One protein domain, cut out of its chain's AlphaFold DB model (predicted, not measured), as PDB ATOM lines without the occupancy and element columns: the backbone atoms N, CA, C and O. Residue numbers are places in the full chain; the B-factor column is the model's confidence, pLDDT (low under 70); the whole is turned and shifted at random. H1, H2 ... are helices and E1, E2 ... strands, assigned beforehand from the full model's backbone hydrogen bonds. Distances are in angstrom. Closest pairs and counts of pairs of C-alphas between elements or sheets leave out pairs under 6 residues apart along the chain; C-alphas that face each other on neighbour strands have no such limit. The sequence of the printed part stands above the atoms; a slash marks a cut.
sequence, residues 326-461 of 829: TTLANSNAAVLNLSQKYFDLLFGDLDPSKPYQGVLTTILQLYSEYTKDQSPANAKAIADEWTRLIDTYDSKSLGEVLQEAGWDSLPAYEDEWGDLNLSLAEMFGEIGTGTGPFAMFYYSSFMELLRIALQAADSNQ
ATOM      1  N   THR A 326      18.519  28.725  34.414       32.84
ATOM      2  CA  THR A 326      19.791  29.464  34.283       32.84
ATOM      3  C   THR A 326      20.792  29.084  35.364       32.84
ATOM      4  O   THR A 326      21.932  28.736  35.054       32.84
ATOM      5  N   THR A 327      20.355  29.041  36.622       35.97
ATOM      6  CA  THR A 327      21.194  28.670  37.768       35.97
ATOM      7  C   THR A 327      21.760  27.255  37.619       35.97
ATOM      8  O   THR A 327      22.935  27.014  37.891       35.97
ATOM      9  N   LEU A 328      20.965  26.311  37.103       35.44
ATOM     10  CA  LEU A 328      21.397  24.927  36.946       35.44
ATOM     11  C   LEU A 328      22.402  24.720  35.805       35.44
ATOM     12  O   LEU A 328      23.405  24.023  35.976       35.44
ATOM     13  N   ALA A 329      22.168  25.362  34.658       35.19
ATOM     14  CA  ALA A 329      23.090  25.331  33.525       35.19
ATOM     15  C   ALA A 329      24.463  25.926  33.890       35.19
ATOM     16  O   ALA A 329      25.496  25.350  33.541       35.19
ATOM     17  N   ASN A 330      24.477  27.017  34.662       41.31
ATOM     18  CA  ASN A 330      25.706  27.663  35.133       41.31
ATOM     19  C   ASN A 330      26.507  26.770  36.096       41.31
ATOM     20  O   ASN A 330      27.735  26.782  36.100       41.31
ATOM     21  N   SER A 331      25.817  25.932  36.865       45.88
ATOM     22  CA  SER A 331      26.425  25.070  37.887       45.88
ATOM     23  C   SER A 331      27.064  23.824  37.294       45.88
ATOM     24  O   SER A 331      28.188  23.468  37.644       45.88
ATOM     25  N   ASN A 332      26.395  23.209  36.317       48.66
ATOM     26  CA  ASN A 332      26.980  22.124  35.535       48.66
ATOM     27  C   ASN A 332      28.197  22.616  34.738       48.66
ATOM     28  O   ASN A 332      29.204  21.916  34.659       48.66
ATOM     29  N   ALA A 333      28.145  23.840  34.201       54.62
ATOM     30  CA  ALA A 333      29.290  24.452  33.530       54.62
ATOM     31  C   ALA A 333      30.480  24.678  34.483       54.62
ATOM     32  O   ALA A 333      31.617  24.411  34.096       54.62
ATOM     33  N   ALA A 334      30.232  25.100  35.727       54.47
ATOM     34  CA  ALA A 334      31.275  25.276  36.739       54.47
ATOM     35  C   ALA A 334      31.949  23.946  37.123       54.47
ATOM     36  O   ALA A 334      33.178  23.868  37.144       54.47
ATOM     37  N   VAL A 335      31.173  22.878  37.343       55.53
ATOM     38  CA  VAL A 335      31.713  21.532  37.624       55.53
ATOM     39  C   VAL A 335      32.503  20.983  36.437       55.53
ATOM     40  O   VAL A 335      33.581  20.426  36.623       55.53
ATOM     41  N   LEU A 336      32.014  21.166  35.208       60.22
ATOM     42  CA  LEU A 336      32.731  20.743  34.001       60.22
ATOM     43  C   LEU A 336      34.048  21.507  33.823       60.22
ATOM     44  O   LEU A 336      35.069  20.897  33.516       60.22
ATOM     45  N   ASN A 337      34.044  22.823  34.053       63.34
ATOM     46  CA  ASN A 337      35.252  23.644  34.010       63.34
ATOM     47  C   ASN A 337      36.255  23.203  35.088       63.34
ATOM     48  O   ASN A 337      37.436  23.029  34.803       63.34
ATOM     49  N   LEU A 338      35.776  22.934  36.304       66.25
ATOM     50  CA  LEU A 338      36.584  22.414  37.404       66.25
ATOM     51  C   LEU A 338      37.218  21.056  37.077       66.25
ATOM     52  O   LEU A 338      38.431  20.894  37.215       66.25
ATOM     53  N   SER A 339      36.426  20.105  36.583       66.81
ATOM     54  CA  SER A 339      36.912  18.788  36.164       66.81
ATOM     55  C   SER A 339      37.906  18.885  35.008       66.81
ATOM     56  O   SER A 339      38.929  18.203  35.033       66.81
ATOM     57  N   GLN A 340      37.673  19.772  34.034       69.62
ATOM     58  CA  GLN A 340      38.618  20.008  32.942       69.62
ATOM     59  C   GLN A 340      39.930  20.609  33.453       69.62
ATOM     60  O   GLN A 340      40.998  20.180  33.034       69.62
ATOM     61  N   LYS A 341      39.885  21.561  34.389       78.50
ATOM     62  CA  LYS A 341      41.091  22.159  34.981       78.50
ATOM     63  C   LYS A 341      41.896  21.151  35.788       78.50
ATOM     64  O   LYS A 341      43.122  21.152  35.706       78.50
ATOM     65  N   TYR A 342      41.217  20.284  36.533       78.94
ATOM     66  CA  TYR A 342      41.855  19.169  37.223       78.94
ATOM     67  C   TYR A 342      42.485  18.181  36.233       78.94
ATOM     68  O   TYR A 342      43.627  17.759  36.418       78.94
ATOM     69  N   PHE A 343      41.775  17.862  35.147       78.62
ATOM     70  CA  PHE A 343      42.302  17.024  34.075       78.62
ATOM     71  C   PHE A 343      43.531  17.658  33.422       78.62
ATOM     72  O   PHE A 343      44.549  16.992  33.294       78.62
ATOM     73  N   ASP A 344      43.488  18.940  33.067       78.44
ATOM     74  CA  ASP A 344      44.611  19.649  32.450       78.44
ATOM     75  C   ASP A 344      45.833  19.669  33.380       78.44
ATOM     76  O   ASP A 344      46.955  19.431  32.930       78.44
ATOM     77  N   LEU A 345      45.627  19.904  34.682       84.94
ATOM     78  CA  LEU A 345      46.679  19.861  35.702       84.94
ATOM     79  C   LEU A 345      47.410  18.507  35.693       84.94
ATOM     80  O   LEU A 345      48.638  18.452  35.706       84.94
ATOM     81  N   LEU A 346      46.671  17.398  35.646       79.69
ATOM     82  CA  LEU A 346      47.257  16.062  35.763       79.69
ATOM     83  C   LEU A 346      47.694  15.457  34.425       79.69
ATOM     84  O   LEU A 346      48.775  14.884  34.345       79.69
ATOM     85  N   PHE A 347      46.877  15.589  33.390       79.50
ATOM     86  CA  PHE A 347      46.944  14.814  32.146       79.50
ATOM     87  C   PHE A 347      46.985  15.682  30.885       79.50
ATOM     88  O   PHE A 347      47.025  15.150  29.777       79.50
ATOM     89  N   GLY A 348      46.943  17.009  31.031       74.62
ATOM     90  CA  GLY A 348      47.002  17.926  29.900       74.62
ATOM     91  C   GLY A 348      48.293  17.795  29.091       74.62
ATOM     92  O   GLY A 348      49.307  17.259  29.550       74.62
ATOM     93  N   ASP A 349      48.275  18.331  27.875       78.75
ATOM     94  CA  ASP A 349      49.486  18.419  27.059       78.75
ATOM     95  C   ASP A 349      50.549  19.266  27.772       78.75
ATOM     96  O   ASP A 349      50.234  20.264  28.421       78.75
ATOM     97  N   LEU A 350      51.819  18.891  27.642       83.25
ATOM     98  CA  LEU A 350      52.907  19.650  28.250       83.25
ATOM     99  C   LEU A 350      53.046  21.016  27.564       83.25
ATOM    100  O   LEU A 350      53.268  21.100  26.355       83.25
ATOM    101  N   ASP A 351      52.963  22.087  28.350       82.50
ATOM    102  CA  ASP A 351      53.121  23.469  27.897       82.50
ATOM    103  C   ASP A 351      54.205  24.155  28.751       82.50
ATOM    104  O   ASP A 351      53.988  24.376  29.944       82.50
ATOM    105  N   PRO A 352      55.370  24.526  28.180       80.94
ATOM    106  CA  PRO A 352      56.448  25.181  28.926       80.94
ATOM    107  C   PRO A 352      56.044  26.500  29.600       80.94
ATOM    108  O   PRO A 352      56.728  26.946  30.520       80.94
ATOM    109  N   SER A 353      54.956  27.138  29.151       82.44
ATOM    110  CA  SER A 353      54.406  28.345  29.780       82.44
ATOM    111  C   SER A 353      53.514  28.052  30.994       82.44
ATOM    112  O   SER A 353      53.187  28.972  31.745       82.44
ATOM    113  N   LYS A 354      53.152  26.782  31.221       82.19
ATOM    114  CA  LYS A 354      52.275  26.317  32.302       82.19
ATOM    115  C   LYS A 354      52.941  25.171  33.078       82.19
ATOM    116  O   LYS A 354      52.674  24.002  32.808       82.19
ATOM    117  N   PRO A 355      53.767  25.477  34.092       79.19
ATOM    118  CA  PRO A 355      54.613  24.489  34.776       79.19
ATOM    119  C   PRO A 355      53.854  23.406  35.569       79.19
ATOM    120  O   PRO A 355      54.472  22.457  36.047       79.19
ATOM    121  N   TYR A 356      52.535  23.545  35.719       85.81
ATOM    122  CA  TYR A 356      51.659  22.608  36.423       85.81
ATOM    123  C   TYR A 356      50.693  21.858  35.503       85.81
ATOM    124  O   TYR A 356      49.867  21.107  36.003       85.81
ATOM    125  N   GLN A 357      50.752  22.065  34.186       87.31
ATOM    126  CA  GLN A 357      49.906  21.333  33.244       87.31
ATOM    127  C   GLN A 357      50.555  19.986  32.895       87.31
ATOM    128  O   GLN A 357      51.753  19.932  32.612       87.31
ATOM    129  N   GLY A 358      49.768  18.911  32.892       83.50
ATOM    130  CA  GLY A 358      50.226  17.589  32.473       83.50
ATOM    131  C   GLY A 358      51.250  16.947  33.403       83.50
ATOM    132  O   GLY A 358      52.181  16.299  32.926       83.50
ATOM    133  N   VAL A 359      51.120  17.125  34.722       87.12
ATOM    134  CA  VAL A 359      52.118  16.636  35.695       87.12
ATOM    135  C   VAL A 359      52.388  15.128  35.567       87.12
ATOM    136  O   VAL A 359      53.521  14.694  35.775       87.12
ATOM    137  N   LEU A 360      51.382  14.326  35.202       82.31
ATOM    138  CA  LEU A 360      51.498  12.878  34.994       82.31
ATOM    139  C   LEU A 360      51.716  12.480  33.525       82.31
ATOM    140  O   LEU A 360      51.954  11.306  33.246       82.31
ATOM    141  N   THR A 361      51.677  13.420  32.580       85.06
ATOM    142  CA  THR A 361      51.727  13.122  31.140       85.06
ATOM    143  C   THR A 361      53.012  12.389  30.753       85.06
ATOM    144  O   THR A 361      52.951  11.349  30.096       85.06
ATOM    145  N   THR A 362      54.173  12.861  31.217       83.62
ATOM    146  CA  THR A 362      55.469  12.229  30.912       83.62
ATOM    147  C   THR A 362      55.558  10.809  31.466       83.62
ATOM    148  O   THR A 362      55.953   9.892  30.748       83.62
ATOM    149  N   ILE A 363      55.171  10.589  32.729       79.12
ATOM    150  CA  ILE A 363      55.279   9.252  33.328       79.12
ATOM    151  C   ILE A 363      54.310   8.254  32.686       79.12
ATOM    152  O   ILE A 363      54.671   7.093  32.511       79.12
ATOM    153  N   LEU A 364      53.123   8.696  32.260       75.88
ATOM    154  CA  LEU A 364      52.178   7.857  31.520       75.88
ATOM    155  C   LEU A 364      52.712   7.470  30.132       75.88
ATOM    156  O   LEU A 364      52.550   6.323  29.712       75.88
ATOM    157  N   GLN A 365      53.394   8.388  29.439       79.50
ATOM    158  CA  GLN A 365      54.062   8.096  28.164       79.50
ATOM    159  C   GLN A 365      55.185   7.066  28.340       79.50
ATOM    160  O   GLN A 365      55.205   6.056  27.636       79.50
ATOM    161  N   LEU A 366      56.063   7.264  29.327       75.12
ATOM    162  CA  LEU A 366      57.141   6.320  29.643       75.12
ATOM    163  C   LEU A 366      56.597   4.951  30.064       75.12
ATOM    164  O   LEU A 366      57.143   3.913  29.693       75.12
ATOM    165  N   TYR A 367      55.490   4.934  30.806       69.62
ATOM    166  CA  TYR A 367      54.809   3.697  31.158       69.62
ATOM    167  C   TYR A 367      54.253   2.979  29.918       69.62
ATOM    168  O   TYR A 367      54.445   1.773  29.763       69.62
ATOM    169  N   SER A 368      53.635   3.706  28.980       73.62
ATOM    170  CA  SER A 368      53.207   3.139  27.693       73.62
ATOM    171  C   SER A 368      54.374   2.510  26.928       73.62
ATOM    172  O   SER A 368      54.236   1.404  26.403       73.62
ATOM    173  N   GLU A 369      55.528   3.175  26.875       74.44
ATOM    174  CA  GLU A 369      56.739   2.637  26.243       74.44
ATOM    175  C   GLU A 369      57.223   1.364  26.937       74.44
ATOM    176  O   GLU A 369      57.494   0.364  26.273       74.44
ATOM    177  N   TYR A 370      57.231   1.354  28.268       65.94
ATOM    178  CA  TYR A 370      57.593   0.178  29.049       65.94
ATOM    179  C   TYR A 370      56.657  -1.019  28.807       65.94
ATOM    180  O   TYR A 370      57.125  -2.150  28.686       65.94
ATOM    181  N   THR A 371      55.343  -0.801  28.664       63.38
ATOM    182  CA  THR A 371      54.416  -1.906  28.334       63.38
ATOM    183  C   THR A 371      54.685  -2.526  26.964       63.38
ATOM    184  O   THR A 371      54.352  -3.689  26.745       63.38
ATOM    185  N   LYS A 372      55.304  -1.772  26.049       73.75
ATOM    186  CA  LYS A 372      55.706  -2.254  24.721       73.75
ATOM    187  C   LYS A 372      57.071  -2.944  24.758       73.75
ATOM    188  O   LYS A 372      57.266  -3.923  24.046       73.75
ATOM    189  N   ASP A 373      57.996  -2.444  25.574       72.31
ATOM    190  CA  ASP A 373      59.334  -3.001  25.768       72.31
ATOM    191  C   ASP A 373      59.750  -2.924  27.242       72.31
ATOM    192  O   ASP A 373      60.080  -1.858  27.767       72.31
ATOM    193  N   GLN A 374      59.807  -4.084  27.895       72.12
ATOM    194  CA  GLN A 374      60.127  -4.198  29.316       72.12
ATOM    195  C   GLN A 374      61.639  -4.140  29.613       72.12
ATOM    196  O   GLN A 374      62.136  -4.771  30.550       72.12
ATOM    197  N   SER A 375      62.406  -3.409  28.803       70.44
ATOM    198  CA  SER A 375      63.853  -3.304  28.954       70.44
ATOM    199  C   SER A 375      64.255  -2.545  30.233       70.44
ATOM    200  O   SER A 375      63.551  -1.635  30.687       70.44
ATOM    201  N   PRO A 376      65.440  -2.841  30.810       69.75
ATOM    202  CA  PRO A 376      65.970  -2.089  31.951       69.75
ATOM    203  C   PRO A 376      66.104  -0.580  31.696       69.75
ATOM    204  O   PRO A 376      66.079   0.207  32.639       69.75
ATOM    205  N   ALA A 377      66.249  -0.169  30.433       75.88
ATOM    206  CA  ALA A 377      66.317   1.236  30.049       75.88
ATOM    207  C   ALA A 377      64.970   1.947  30.258       75.88
ATOM    208  O   ALA A 377      64.936   2.987  30.913       75.88
ATOM    209  N   ASN A 378      63.866   1.355  29.793       68.31
ATOM    210  CA  ASN A 378      62.521   1.907  29.994       68.31
ATOM    211  C   ASN A 378      62.125   1.884  31.477       68.31
ATOM    212  O   ASN A 378      61.560   2.849  31.989       68.31
ATOM    213  N   ALA A 379      62.529   0.834  32.203       61.94
ATOM    214  CA  ALA A 379      62.386   0.767  33.656       61.94
ATOM    215  C   ALA A 379      63.073   1.944  34.365       61.94
ATOM    216  O   ALA A 379      62.497   2.592  35.242       61.94
ATOM    217  N   LYS A 380      64.317   2.235  33.963       74.06
ATOM    218  CA  LYS A 380      65.098   3.348  34.499       74.06
ATOM    219  C   LYS A 380      64.477   4.699  34.136       74.06
ATOM    220  O   LYS A 380      64.466   5.584  34.980       74.06
ATOM    221  N   ALA A 381      63.934   4.856  32.931       74.62
ATOM    222  CA  ALA A 381      63.302   6.105  32.511       74.62
ATOM    223  C   ALA A 381      62.089   6.462  33.390       74.62
ATOM    224  O   ALA A 381      61.990   7.592  33.865       74.62
ATOM    225  N   ILE A 382      61.221   5.487  33.691       71.94
ATOM    226  CA  ILE A 382      60.102   5.673  34.633       71.94
ATOM    227  C   ILE A 382      60.623   6.065  36.020       71.94
ATOM    228  O   ILE A 382      60.102   6.984  36.647       71.94
ATOM    229  N   ALA A 383      61.660   5.376  36.501       66.31
ATOM    230  CA  ALA A 383      62.273   5.641  37.798       66.31
ATOM    231  C   ALA A 383      62.873   7.055  37.899       66.31
ATOM    232  O   ALA A 383      62.681   7.742  38.907       66.31
ATOM    233  N   ASP A 384      63.578   7.496  36.858       76.25
ATOM    234  CA  ASP A 384      64.176   8.826  36.778       76.25
ATOM    235  C   ASP A 384      63.087   9.912  36.762       76.25
ATOM    236  O   ASP A 384      63.173  10.880  37.520       76.25
ATOM    237  N   GLU A 385      62.027   9.729  35.968       80.69
ATOM    238  CA  GLU A 385      60.912  10.680  35.910       80.69
ATOM    239  C   GLU A 385      60.143  10.737  37.231       80.69
ATOM    240  O   GLU A 385      59.834  11.816  37.738       80.69
ATOM    241  N   TRP A 386      59.894   9.587  37.854       75.81
ATOM    242  CA  TRP A 386      59.270   9.547  39.170       75.81
ATOM    243  C   TRP A 386      60.119  10.261  40.233       75.81
ATOM    244  O   TRP A 386      59.601  11.024  41.052       75.81
ATOM    245  N   THR A 387      61.440  10.076  40.185       70.94
ATOM    246  CA  THR A 387      62.387  10.779  41.063       70.94
ATOM    247  C   THR A 387      62.325  12.289  40.843       70.94
ATOM    248  O   THR A 387      62.283  13.046  41.812       70.94
ATOM    249  N   ARG A 388      62.236  12.736  39.585       82.00
ATOM    250  CA  ARG A 388      62.048  14.152  39.249       82.00
ATOM    251  C   ARG A 388      60.757  14.708  39.855       82.00
ATOM    252  O   ARG A 388      60.787  15.800  40.423       82.00
ATOM    253  N   LEU A 389      59.642  13.976  39.770       79.81
ATOM    254  CA  LEU A 389      58.365  14.383  40.372       79.81
ATOM    255  C   LEU A 389      58.480  14.517  41.896       79.81
ATOM    256  O   LEU A 389      58.057  15.535  42.444       79.81
ATOM    257  N   ILE A 390      59.116  13.555  42.574       73.62
ATOM    258  CA  ILE A 390      59.389  13.637  44.017       73.62
ATOM    259  C   ILE A 390      60.201  14.892  44.344       73.62
ATOM    260  O   ILE A 390      59.774  15.689  45.179       73.62
ATOM    261  N   ASP A 391      61.348  15.076  43.687       73.25
ATOM    262  CA  ASP A 391      62.254  16.198  43.958       73.25
ATOM    263  C   ASP A 391      61.572  17.556  43.683       73.25
ATOM    264  O   ASP A 391      61.924  18.562  44.301       73.25
ATOM    265  N   THR A 392      60.566  17.587  42.800       81.38
ATOM    266  CA  THR A 392      59.800  18.797  42.457       81.38
ATOM    267  C   THR A 392      58.654  19.077  43.435       81.38
ATOM    268  O   THR A 392      58.421  20.234  43.793       81.38
ATOM    269  N   TYR A 393      57.913  18.046  43.859       83.00
ATOM    270  CA  TYR A 393      56.604  18.217  44.502       83.00
ATOM    271  C   TYR A 393      56.496  17.665  45.934       83.00
ATOM    272  O   TYR A 393      55.493  17.929  46.592       83.00
ATOM    273  N   ASP A 394      57.486  16.939  46.474       74.31
ATOM    274  CA  ASP A 394      57.437  16.398  47.854       74.31
ATOM    275  C   ASP A 394      57.223  17.498  48.906       74.31
ATOM    276  O   ASP A 394      56.396  17.379  49.815       74.31
ATOM    277  N   SER A 395      57.942  18.611  48.762       77.62
ATOM    278  CA  SER A 395      57.830  19.744  49.680       77.62
ATOM    279  C   SER A 395      56.582  20.592  49.461       77.62
ATOM    280  O   SER A 395      56.381  21.519  50.237       77.62
ATOM    281  N   LYS A 396      55.776  20.304  48.431       85.88
ATOM    282  CA  LYS A 396      54.595  21.093  48.087       85.88
ATOM    283  C   LYS A 396      53.319  20.417  48.553       85.88
ATOM    284  O   LYS A 396      53.119  19.206  48.407       85.88
ATOM    285  N   SER A 397      52.442  21.222  49.120       88.81
ATOM    286  CA  SER A 397      51.071  20.854  49.421       88.81
ATOM    287  C   SER A 397      50.176  20.966  48.196       88.81
ATOM    288  O   SER A 397      50.498  21.667  47.237       88.81
ATOM    289  N   LEU A 398      49.033  20.283  48.231       88.88
ATOM    290  CA  LEU A 398      47.997  20.453  47.216       88.88
ATOM    291  C   LEU A 398      47.574  21.925  47.105       88.88
ATOM    292  O   LEU A 398      47.517  22.447  46.000       88.88
ATOM    293  N   GLY A 399      47.346  22.607  48.231       90.44
ATOM    294  CA  GLY A 399      46.941  24.015  48.238       90.44
ATOM    295  C   GLY A 399      47.975  24.933  47.581       90.44
ATOM    296  O   GLY A 399      47.612  25.750  46.744       90.44
ATOM    297  N   GLU A 400      49.264  24.747  47.887       91.50
ATOM    298  CA  GLU A 400      50.352  25.500  47.239       91.50
ATOM    299  C   GLU A 400      50.394  25.248  45.728       91.50
ATOM    300  O   GLU A 400      50.533  26.190  44.954       91.50
ATOM    301  N   VAL A 401      50.223  23.998  45.283       91.81
ATOM    302  CA  VAL A 401      50.205  23.674  43.847       91.81
ATOM    303  C   VAL A 401      49.012  24.311  43.137       91.81
ATOM    304  O   VAL A 401      49.192  24.867  42.057       91.81
ATOM    305  N   LEU A 402      47.813  24.275  43.727       90.69
ATOM    306  CA  LEU A 402      46.626  24.910  43.141       90.69
ATOM    307  C   LEU A 402      46.795  26.431  43.049       90.69
ATOM    308  O   LEU A 402      46.505  27.023  42.007       90.69
ATOM    309  N   GLN A 403      47.331  27.052  44.101       90.06
ATOM    310  CA  GLN A 403      47.641  28.479  44.117       90.06
ATOM    311  C   GLN A 403      48.671  28.847  43.043       90.06
ATOM    312  O   GLN A 403      48.441  29.764  42.255       90.06
ATOM    313  N   GLU A 404      49.791  28.124  42.964       90.75
ATOM    314  CA  GLU A 404      50.830  28.371  41.960       90.75
ATOM    315  C   GLU A 404      50.355  28.061  40.525       90.75
ATOM    316  O   GLU A 404      50.843  28.663  39.568       90.75
ATOM    317  N   ALA A 405      49.370  27.172  40.365       88.44
ATOM    318  CA  ALA A 405      48.664  26.925  39.107       88.44
ATOM    319  C   ALA A 405      47.588  27.986  38.788       88.44
ATOM    320  O   ALA A 405      46.931  27.902  37.749       88.44
ATOM    321  N   GLY A 406      47.399  28.985  39.658       87.12
ATOM    322  CA  GLY A 406      46.511  30.130  39.450       87.12
ATOM    323  C   GLY A 406      45.040  29.887  39.790       87.12
ATOM    324  O   GLY A 406      44.201  30.698  39.396       87.12
ATOM    325  N   TRP A 407      44.696  28.815  40.510       86.31
ATOM    326  CA  TRP A 407      43.297  28.449  40.783       86.31
ATOM    327  C   TRP A 407      42.563  29.466  41.668       86.31
ATOM    328  O   TRP A 407      41.362  29.658  41.491       86.31
ATOM    329  N   ASP A 408      43.278  30.176  42.543       81.06
ATOM    330  CA  ASP A 408      42.717  31.240  43.395       81.06
ATOM    331  C   ASP A 408      42.244  32.460  42.582       81.06
ATOM    332  O   ASP A 408      41.378  33.214  43.013       81.06
ATOM    333  N   SER A 409      42.825  32.669  41.397       71.38
ATOM    334  CA  SER A 409      42.561  33.837  40.541       71.38
ATOM    335  C   SER A 409      41.478  33.604  39.486       71.38
ATOM    336  O   SER A 409      41.148  34.514  38.726       71.38
ATOM    337  N   LEU A 410      40.946  32.381  39.411       66.12
ATOM    338  CA  LEU A 410      39.921  31.996  38.451       66.12
ATOM    339  C   LEU A 410      38.551  32.029  39.138       66.12
ATOM    340  O   LEU A 410      38.357  31.246  40.073       66.12
ATOM    341  N   PRO A 411      37.597  32.866  38.684       62.84
ATOM    342  CA  PRO A 411      36.227  32.777  39.167       62.84
ATOM    343  C   PRO A 411      35.670  31.427  38.717       62.84
ATOM    344  O   PRO A 411      35.655  31.108  37.524       62.84
ATOM    345  N   ALA A 412      35.284  30.591  39.672       53.53
ATOM    346  CA  ALA A 412      34.740  29.270  39.375       53.53
ATOM    347  C   ALA A 412      33.236  29.320  39.138       53.53
ATOM    348  O   ALA A 412      32.698  28.533  38.359       53.53
ATOM    349  N   TYR A 413      32.584  30.290  39.773       52.06
ATOM    350  CA  TYR A 413      31.173  30.577  39.645       52.06
ATOM    351  C   TYR A 413      30.963  32.054  39.989       52.06
ATOM    352  O   TYR A 413      31.382  32.490  41.056       52.06
ATOM    353  N   GLU A 414      30.352  32.805  39.075       51.22
ATOM    354  CA  GLU A 414      29.650  34.048  39.390       51.22
ATOM    355  C   GLU A 414      28.166  33.691  39.321       51.22
ATOM    356  O   GLU A 414      27.699  33.178  38.296       51.22
ATOM    357  N   ASP A 415      27.424  33.887  40.411       50.62
ATOM    358  CA  ASP A 415      25.973  33.777  40.316       50.62
ATOM    359  C   ASP A 415      25.400  34.910  39.447       50.62
ATOM    360  O   ASP A 415      26.073  35.869  39.070       50.62
ATOM    361  N   GLU A 416      24.116  34.796  39.121       41.00
ATOM    362  CA  GLU A 416      23.372  35.744  38.278       41.00
ATOM    363  C   GLU A 416      23.341  37.174  38.865       41.00
ATOM    364  O   GLU A 416      22.911  38.112  38.192       41.00
ATOM    365  N   TRP A 417      23.793  37.328  40.115       40.66
ATOM    366  CA  TRP A 417      23.746  38.533  40.935       40.66
ATOM    367  C   TRP A 417      25.144  39.088  41.265       40.66
ATOM    368  O   TRP A 417      25.242  40.206  41.766       40.66
ATOM    369  N   GLY A 418      26.220  38.366  40.923       48.19
ATOM    370  CA  GLY A 418      27.607  38.718  41.244       48.19
ATOM    371  C   GLY A 418      27.974  38.582  42.729       48.19
ATOM    372  O   GLY A 418      29.015  39.097  43.139       48.19
ATOM    373  N   ASP A 419      27.140  37.918  43.535       42.81
ATOM    374  CA  ASP A 419      27.229  37.906  45.001       42.81
ATOM    375  C   ASP A 419      28.028  36.710  45.545       42.81
ATOM    376  O   ASP A 419      28.619  36.794  46.627       42.81
ATOM    377  N   LEU A 420      28.101  35.609  44.790       47.75
ATOM    378  CA  LEU A 420      28.944  34.464  45.120       47.75
ATOM    379  C   LEU A 420      30.146  34.393  44.181       47.75
ATOM    380  O   LEU A 420      29.998  34.034  43.019       47.75
ATOM    381  N   ASN A 421      31.331  34.721  44.700       60.72
ATOM    382  CA  ASN A 421      32.592  34.673  43.962       60.72
ATOM    383  C   ASN A 421      33.521  33.646  44.617       60.72
ATOM    384  O   ASN A 421      34.421  34.006  45.377       60.72
ATOM    385  N   LEU A 422      33.239  32.359  44.396       66.81
ATOM    386  CA  LEU A 422      34.160  31.299  44.803       66.81
ATOM    387  C   LEU A 422      35.263  31.179  43.753       66.81
ATOM    388  O   LEU A 422      34.995  31.052  42.553       66.81
ATOM    389  N   SER A 423      36.508  31.159  44.213       75.00
ATOM    390  CA  SER A 423      37.638  30.748  43.386       75.00
ATOM    391  C   SER A 423      37.533  29.268  43.007       75.00
ATOM    392  O   SER A 423      36.830  28.471  43.641       75.00
ATOM    393  N   LEU A 424      38.288  28.861  41.986       77.31
ATOM    394  CA  LEU A 424      38.355  27.457  41.577       77.31
ATOM    395  C   LEU A 424      38.924  26.567  42.676       77.31
ATOM    396  O   LEU A 424      38.477  25.433  42.836       77.31
ATOM    397  N   ALA A 425      39.853  27.095  43.471       82.75
ATOM    398  CA  ALA A 425      40.355  26.415  44.653       82.75
ATOM    399  C   ALA A 425      39.269  26.270  45.734       82.75
ATOM    400  O   ALA A 425      39.165  25.214  46.346       82.75
ATOM    401  N   GLU A 426      38.412  27.253  45.979       79.56
ATOM    402  CA  GLU A 426      37.346  27.089  46.980       79.56
ATOM    403  C   GLU A 426      36.303  26.064  46.529       79.56
ATOM    404  O   GLU A 426      35.959  25.164  47.298       79.56
ATOM    405  N   MET A 427      35.880  26.113  45.261       74.44
ATOM    406  CA  MET A 427      34.970  25.102  44.718       74.44
ATOM    407  C   MET A 427      35.593  23.705  44.763       74.44
ATOM    408  O   MET A 427      34.993  22.786  45.315       74.44
ATOM    409  N   PHE A 428      36.825  23.536  44.277       78.31
ATOM    410  CA  PHE A 428      37.528  22.254  44.374       78.31
ATOM    411  C   PHE A 428      37.610  21.742  45.813       78.31
ATOM    412  O   PHE A 428      37.472  20.547  46.072       78.31
ATOM    413  N   GLY A 429      37.789  22.647  46.770       79.88
ATOM    414  CA  GLY A 429      37.896  22.299  48.175       79.88
ATOM    415  C   GLY A 429      36.610  21.676  48.709       79.88
ATOM    416  O   GLY A 429      36.650  20.675  49.427       79.88
ATOM    417  N   GLU A 430      35.471  22.229  48.325       74.00
ATOM    418  CA  GLU A 430      34.167  21.810  48.827       74.00
ATOM    419  C   GLU A 430      33.630  20.552  48.137       74.00
ATOM    420  O   GLU A 430      32.954  19.739  48.770       74.00
ATOM    421  N   ILE A 431      33.940  20.361  46.850       67.12
ATOM    422  CA  ILE A 431      33.267  19.342  46.028       67.12
ATOM    423  C   ILE A 431      34.209  18.413  45.253       67.12
ATOM    424  O   ILE A 431      33.760  17.408  44.693       67.12
ATOM    425  N   GLY A 432      35.504  18.730  45.212       72.88
ATOM    426  CA  GLY A 432      36.490  18.003  44.415       72.88
ATOM    427  C   GLY A 432      36.117  17.993  42.935       72.88
ATOM    428  O   GLY A 432      35.639  18.985  42.395       72.88
ATOM    429  N   THR A 433      36.284  16.846  42.281       59.72
ATOM    430  CA  THR A 433      35.779  16.587  40.919       59.72
ATOM    431  C   THR A 433      34.386  15.944  40.908       59.72
ATOM    432  O   THR A 433      33.982  15.353  39.911       59.72
ATOM    433  N   GLY A 434      33.652  16.015  42.026       53.84
ATOM    434  CA  GLY A 434      32.399  15.280  42.226       53.84
ATOM    435  C   GLY A 434      32.569  13.942  42.955       53.84
ATOM    436  O   GLY A 434      31.653  13.130  42.965       53.84
ATOM    437  N   THR A 435      33.717  13.685  43.585       53.62
ATOM    438  CA  THR A 435      33.988  12.460  44.373       53.62
ATOM    439  C   THR A 435      34.169  12.733  45.871       53.62
ATOM    440  O   THR A 435      34.579  11.851  46.629       53.62
ATOM    441  N   GLY A 436      33.858  13.956  46.312       64.62
ATOM    442  CA  GLY A 436      33.974  14.396  47.701       64.62
ATOM    443  C   GLY A 436      34.850  15.643  47.868       64.62
ATOM    444  O   GLY A 436      35.541  16.039  46.933       64.62
ATOM    445  N   PRO A 437      34.836  16.272  49.054       73.12
ATOM    446  CA  PRO A 437      35.603  17.484  49.343       73.12
ATOM    447  C   PRO A 437      37.119  17.230  49.369       73.12
ATOM    448  O   PRO A 437      37.584  16.237  49.932       73.12
ATOM    449  N   PHE A 438      37.903  18.164  48.821       81.25
ATOM    450  CA  PHE A 438      39.374  18.127  48.822       81.25
ATOM    451  C   PHE A 438      40.019  19.166  49.749       81.25
ATOM    452  O   PHE A 438      41.224  19.084  49.989       81.25
ATOM    453  N   ALA A 439      39.255  20.100  50.327       83.50
ATOM    454  CA  ALA A 439      39.777  21.186  51.166       83.50
ATOM    455  C   ALA A 439      40.588  20.652  52.354       83.50
ATOM    456  O   ALA A 439      41.652  21.170  52.694       83.50
ATOM    457  N   MET A 440      40.140  19.545  52.955       82.25
ATOM    458  CA  MET A 440      40.875  18.871  54.029       82.25
ATOM    459  C   MET A 440      42.196  18.246  53.578       82.25
ATOM    460  O   MET A 440      42.934  17.779  54.429       82.25
ATOM    461  N   PHE A 441      42.516  18.203  52.292       84.44
ATOM    462  CA  PHE A 441      43.793  17.711  51.783       84.44
ATOM    463  C   PHE A 441      44.683  18.840  51.261       84.44
ATOM    464  O   PHE A 441      45.773  18.567  50.770       84.44
ATOM    465  N   TYR A 442      44.297  20.111  51.425       89.31
ATOM    466  CA  TYR A 442      45.100  21.246  50.949       89.31
ATOM    467  C   TYR A 442      46.452  21.354  51.626       89.31
ATOM    468  O   TYR A 442      47.399  21.809  51.005       89.31
ATOM    469  N   TYR A 443      46.571  20.863  52.854       86.06
ATOM    470  CA  TYR A 443      47.840  20.769  53.569       86.06
ATOM    471  C   TYR A 443      48.554  19.423  53.355       86.06
ATOM    472  O   TYR A 443      49.597  19.196  53.965       86.06
ATOM    473  N   SER A 444      47.990  18.488  52.584       84.25
ATOM    474  CA  SER A 444      48.624  17.203  52.269       84.25
ATOM    475  C   SER A 444      49.615  17.362  51.125       84.25
ATOM    476  O   SER A 444      49.451  18.232  50.273       84.25
ATOM    477  N   SER A 445      50.652  16.524  51.108       82.69
ATOM    478  CA  SER A 445      51.653  16.529  50.039       82.69
ATOM    479  C   SER A 445      50.984  16.253  48.696       82.69
ATOM    480  O   SER A 445      50.229  15.284  48.572       82.69
ATOM    481  N   PHE A 446      51.297  17.058  47.681       85.94
ATOM    482  CA  PHE A 446      50.743  16.886  46.337       85.94
ATOM    483  C   PHE A 446      51.092  15.513  45.742       85.94
ATOM    484  O   PHE A 446      50.281  14.883  45.071       85.94
ATOM    485  N   MET A 447      52.258  14.982  46.101       82.06
ATOM    486  CA  MET A 447      52.696  13.638  45.728       82.06
ATOM    487  C   MET A 447      51.790  12.512  46.263       82.06
ATOM    488  O   MET A 447      51.790  11.420  45.694       82.06
ATOM    489  N   GLU A 448      51.035  12.724  47.350       77.88
ATOM    490  CA  GLU A 448      50.021  11.753  47.805       77.88
ATOM    491  C   GLU A 448      48.867  11.692  46.793       77.88
ATOM    492  O   GLU A 448      48.417  10.606  46.437       77.88
ATOM    493  N   LEU A 449      48.439  12.850  46.278       79.06
ATOM    494  CA  LEU A 449      47.363  12.942  45.296       79.06
ATOM    495  C   LEU A 449      47.779  12.397  43.929       79.06
ATOM    496  O   LEU A 449      47.028  11.630  43.336       79.06
ATOM    497  N   LEU A 450      48.983  12.738  43.457       78.69
ATOM    498  CA  LEU A 450      49.507  12.217  42.188       78.69
ATOM    499  C   LEU A 450      49.482  10.688  42.148       78.69
ATOM    500  O   LEU A 450      49.176  10.104  41.116       78.69
ATOM    501  N   ARG A 451      49.752  10.040  43.284       75.75
ATOM    502  CA  ARG A 451      49.667   8.583  43.405       75.75
ATOM    503  C   ARG A 451      48.243   8.066  43.305       75.75
ATOM    504  O   ARG A 451      48.004   7.168  42.508       75.75
ATOM    505  N   ILE A 452      47.317   8.664  44.059       73.69
ATOM    506  CA  ILE A 452      45.888   8.315  44.020       73.69
ATOM    507  C   ILE A 452      45.347   8.421  42.590       73.69
ATOM    508  O   ILE A 452      44.654   7.511  42.140       73.69
ATOM    509  N   ALA A 453      45.701   9.490  41.874       73.56
ATOM    510  CA  ALA A 453      45.276   9.701  40.495       73.56
ATOM    511  C   ALA A 453      45.931   8.709  39.522       73.56
ATOM    512  O   ALA A 453      45.246   8.135  38.680       73.56
ATOM    513  N   LEU A 454      47.240   8.458  39.651       69.75
ATOM    514  CA  LEU A 454      47.968   7.546  38.762       69.75
ATOM    515  C   LEU A 454      47.445   6.105  38.842       69.75
ATOM    516  O   LEU A 454      47.392   5.414  37.832       69.75
ATOM    517  N   GLN A 455      47.048   5.661  40.035       63.88
ATOM    518  CA  GLN A 455      46.464   4.335  40.256       63.88
ATOM    519  C   GLN A 455      44.938   4.305  40.043       63.88
ATOM    520  O   GLN A 455      44.318   3.274  40.292       63.88
ATOM    521  N   ALA A 456      44.332   5.435  39.658       64.50
ATOM    522  CA  ALA A 456      42.885   5.623  39.536       64.50
ATOM    523  C   ALA A 456      42.093   5.177  40.781       64.50
ATOM    524  O   ALA A 456      40.954   4.727  40.672       64.50
ATOM    525  N   ALA A 457      42.681   5.289  41.980       62.69
ATOM    526  CA  ALA A 457      42.033   4.793  43.195       62.69
ATOM    527  C   ALA A 457      40.764   5.569  43.532       62.69
ATOM    528  O   ALA A 457      39.868   5.029  44.169       62.69
ATOM    529  N   ASP A 458      40.661   6.822  43.098       61.12
ATOM    530  CA  ASP A 458      39.484   7.671  43.244       61.12
ATOM    531  C   ASP A 458      38.353   7.371  42.238       61.12
ATOM    532  O   ASP A 458      37.311   8.019  42.310       61.12
ATOM    533  N   SER A 459      38.520   6.373  41.363       55.16
ATOM    534  CA  SER A 459      37.600   6.038  40.268       55.16
ATOM    535  C   SER A 459      37.186   4.557  40.290       55.16
ATOM    536  O   SER A 459      37.860   3.729  40.892       55.16
ATOM    537  N   ASN A 460      36.070   4.209  39.627       53.72
ATOM    538  CA  ASN A 460      35.575   2.825  39.452       53.72
ATOM    539  C   ASN A 460      35.503   1.990  40.744       53.72
ATOM    540  O   ASN A 460      35.780   0.790  40.754       53.72
ATOM    541  N   GLN A 461      35.140   2.636  41.848       57.31
ATOM    542  CA  GLN A 461      35.024   1.970  43.135       57.31
ATOM    543  C   GLN A 461      33.739   1.166  43.229       57.31
ATOM    544  O   GLN A 461      32.717   1.494  42.627       57.31
TER     545      GLN A 461
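Overview. This is residues 326 to 461 of the 829 residues of the protein "Amino oxidase" of Puniceispirillum marinum (strain IMCC1322) (UniProt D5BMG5). This is an elongated domain with a different part at each end: at one, the first half of the long helix H1 runs beside the small strand hairpin E1 and E2; at the other, H2 and H3 make a helical hairpin whose tip, residues 372 to 377, sticks out free. The short helices H5, H4 and H6 link these ends through a few contacts, H5 next to H1 and E1, H6 next to H3. The printed part has 136 residues, with six named helices and two strands in the order H1 H2 H3 H4 E1 E2 H5 H6; the sheet, E1 - E2, is antiparallel and the class is mostly helix. It is only just compact, close to loose, with a radius of gyration of the C-alphas of 16.7 A and spans of 59 by 31 by 28 A.

Along the chain. Find E1 at residues 411 to 414, from C-alpha 411 at (36.227, 32.777, 39.167), and E2 at residues 421 to 423. H5 follows at once, residues 424 to 431. Go back to C-alpha 326 at (19.791, 29.464, 34.283), where H1 begins; it runs 30.9 A to residue 347. H2 is residues 361 to 372, 17.1 A, and H3 residues 376 to 393, 25.6 A. H4 is residues 398 to 404; H6, residues 446 to 454, runs 12.3 A to C-alpha 454 at (47.968, 7.546, 38.762).

Arrangement. Start at the hairpin of E1 and E2, antiparallel at 163 degrees, where N 412 and O 422 are within hydrogen-bond range at 2.9 A. The closest C-alphas of H1 and E1, Ala 334 and Ala 412, are 5.9 A apart, while H1 and E2 are apart. H1, with residue 338 alone, and H5 only just touch, with 3 pairs of C-alphas within 8 A; the closest are Leu 338 and Leu 424, 6.8 A. H4 and H5 only just touch, also with 3 pairs, closest at the C-alphas of Leu 402 and Ala 425, 6.6 A. H3, with residues 389 to 393 alone, touches H6, the C-alphas of Tyr 393 and Met 447 being closest at 6.1 A. H2 and H3 form a helical hairpin at a shallow tilt of 17 degrees, opposite ways, with the C-alphas of Tyr 370 and Asn 378 closest at 5.3 A. In H1 to H6 every O i to N i+4 pair is within hydrogen-bond range.

Size, cuts and confidence. Look to Pro 376 and Trp 417 for the two C-alphas farthest apart, 59.3 A. The printed part has no cut. The links H1 to H2 and H5 to H6 are long. Mean pLDDT of the printed part is 71.8, with low values for instance at residues 326 to 340, 410 to 422 and 454 to 461.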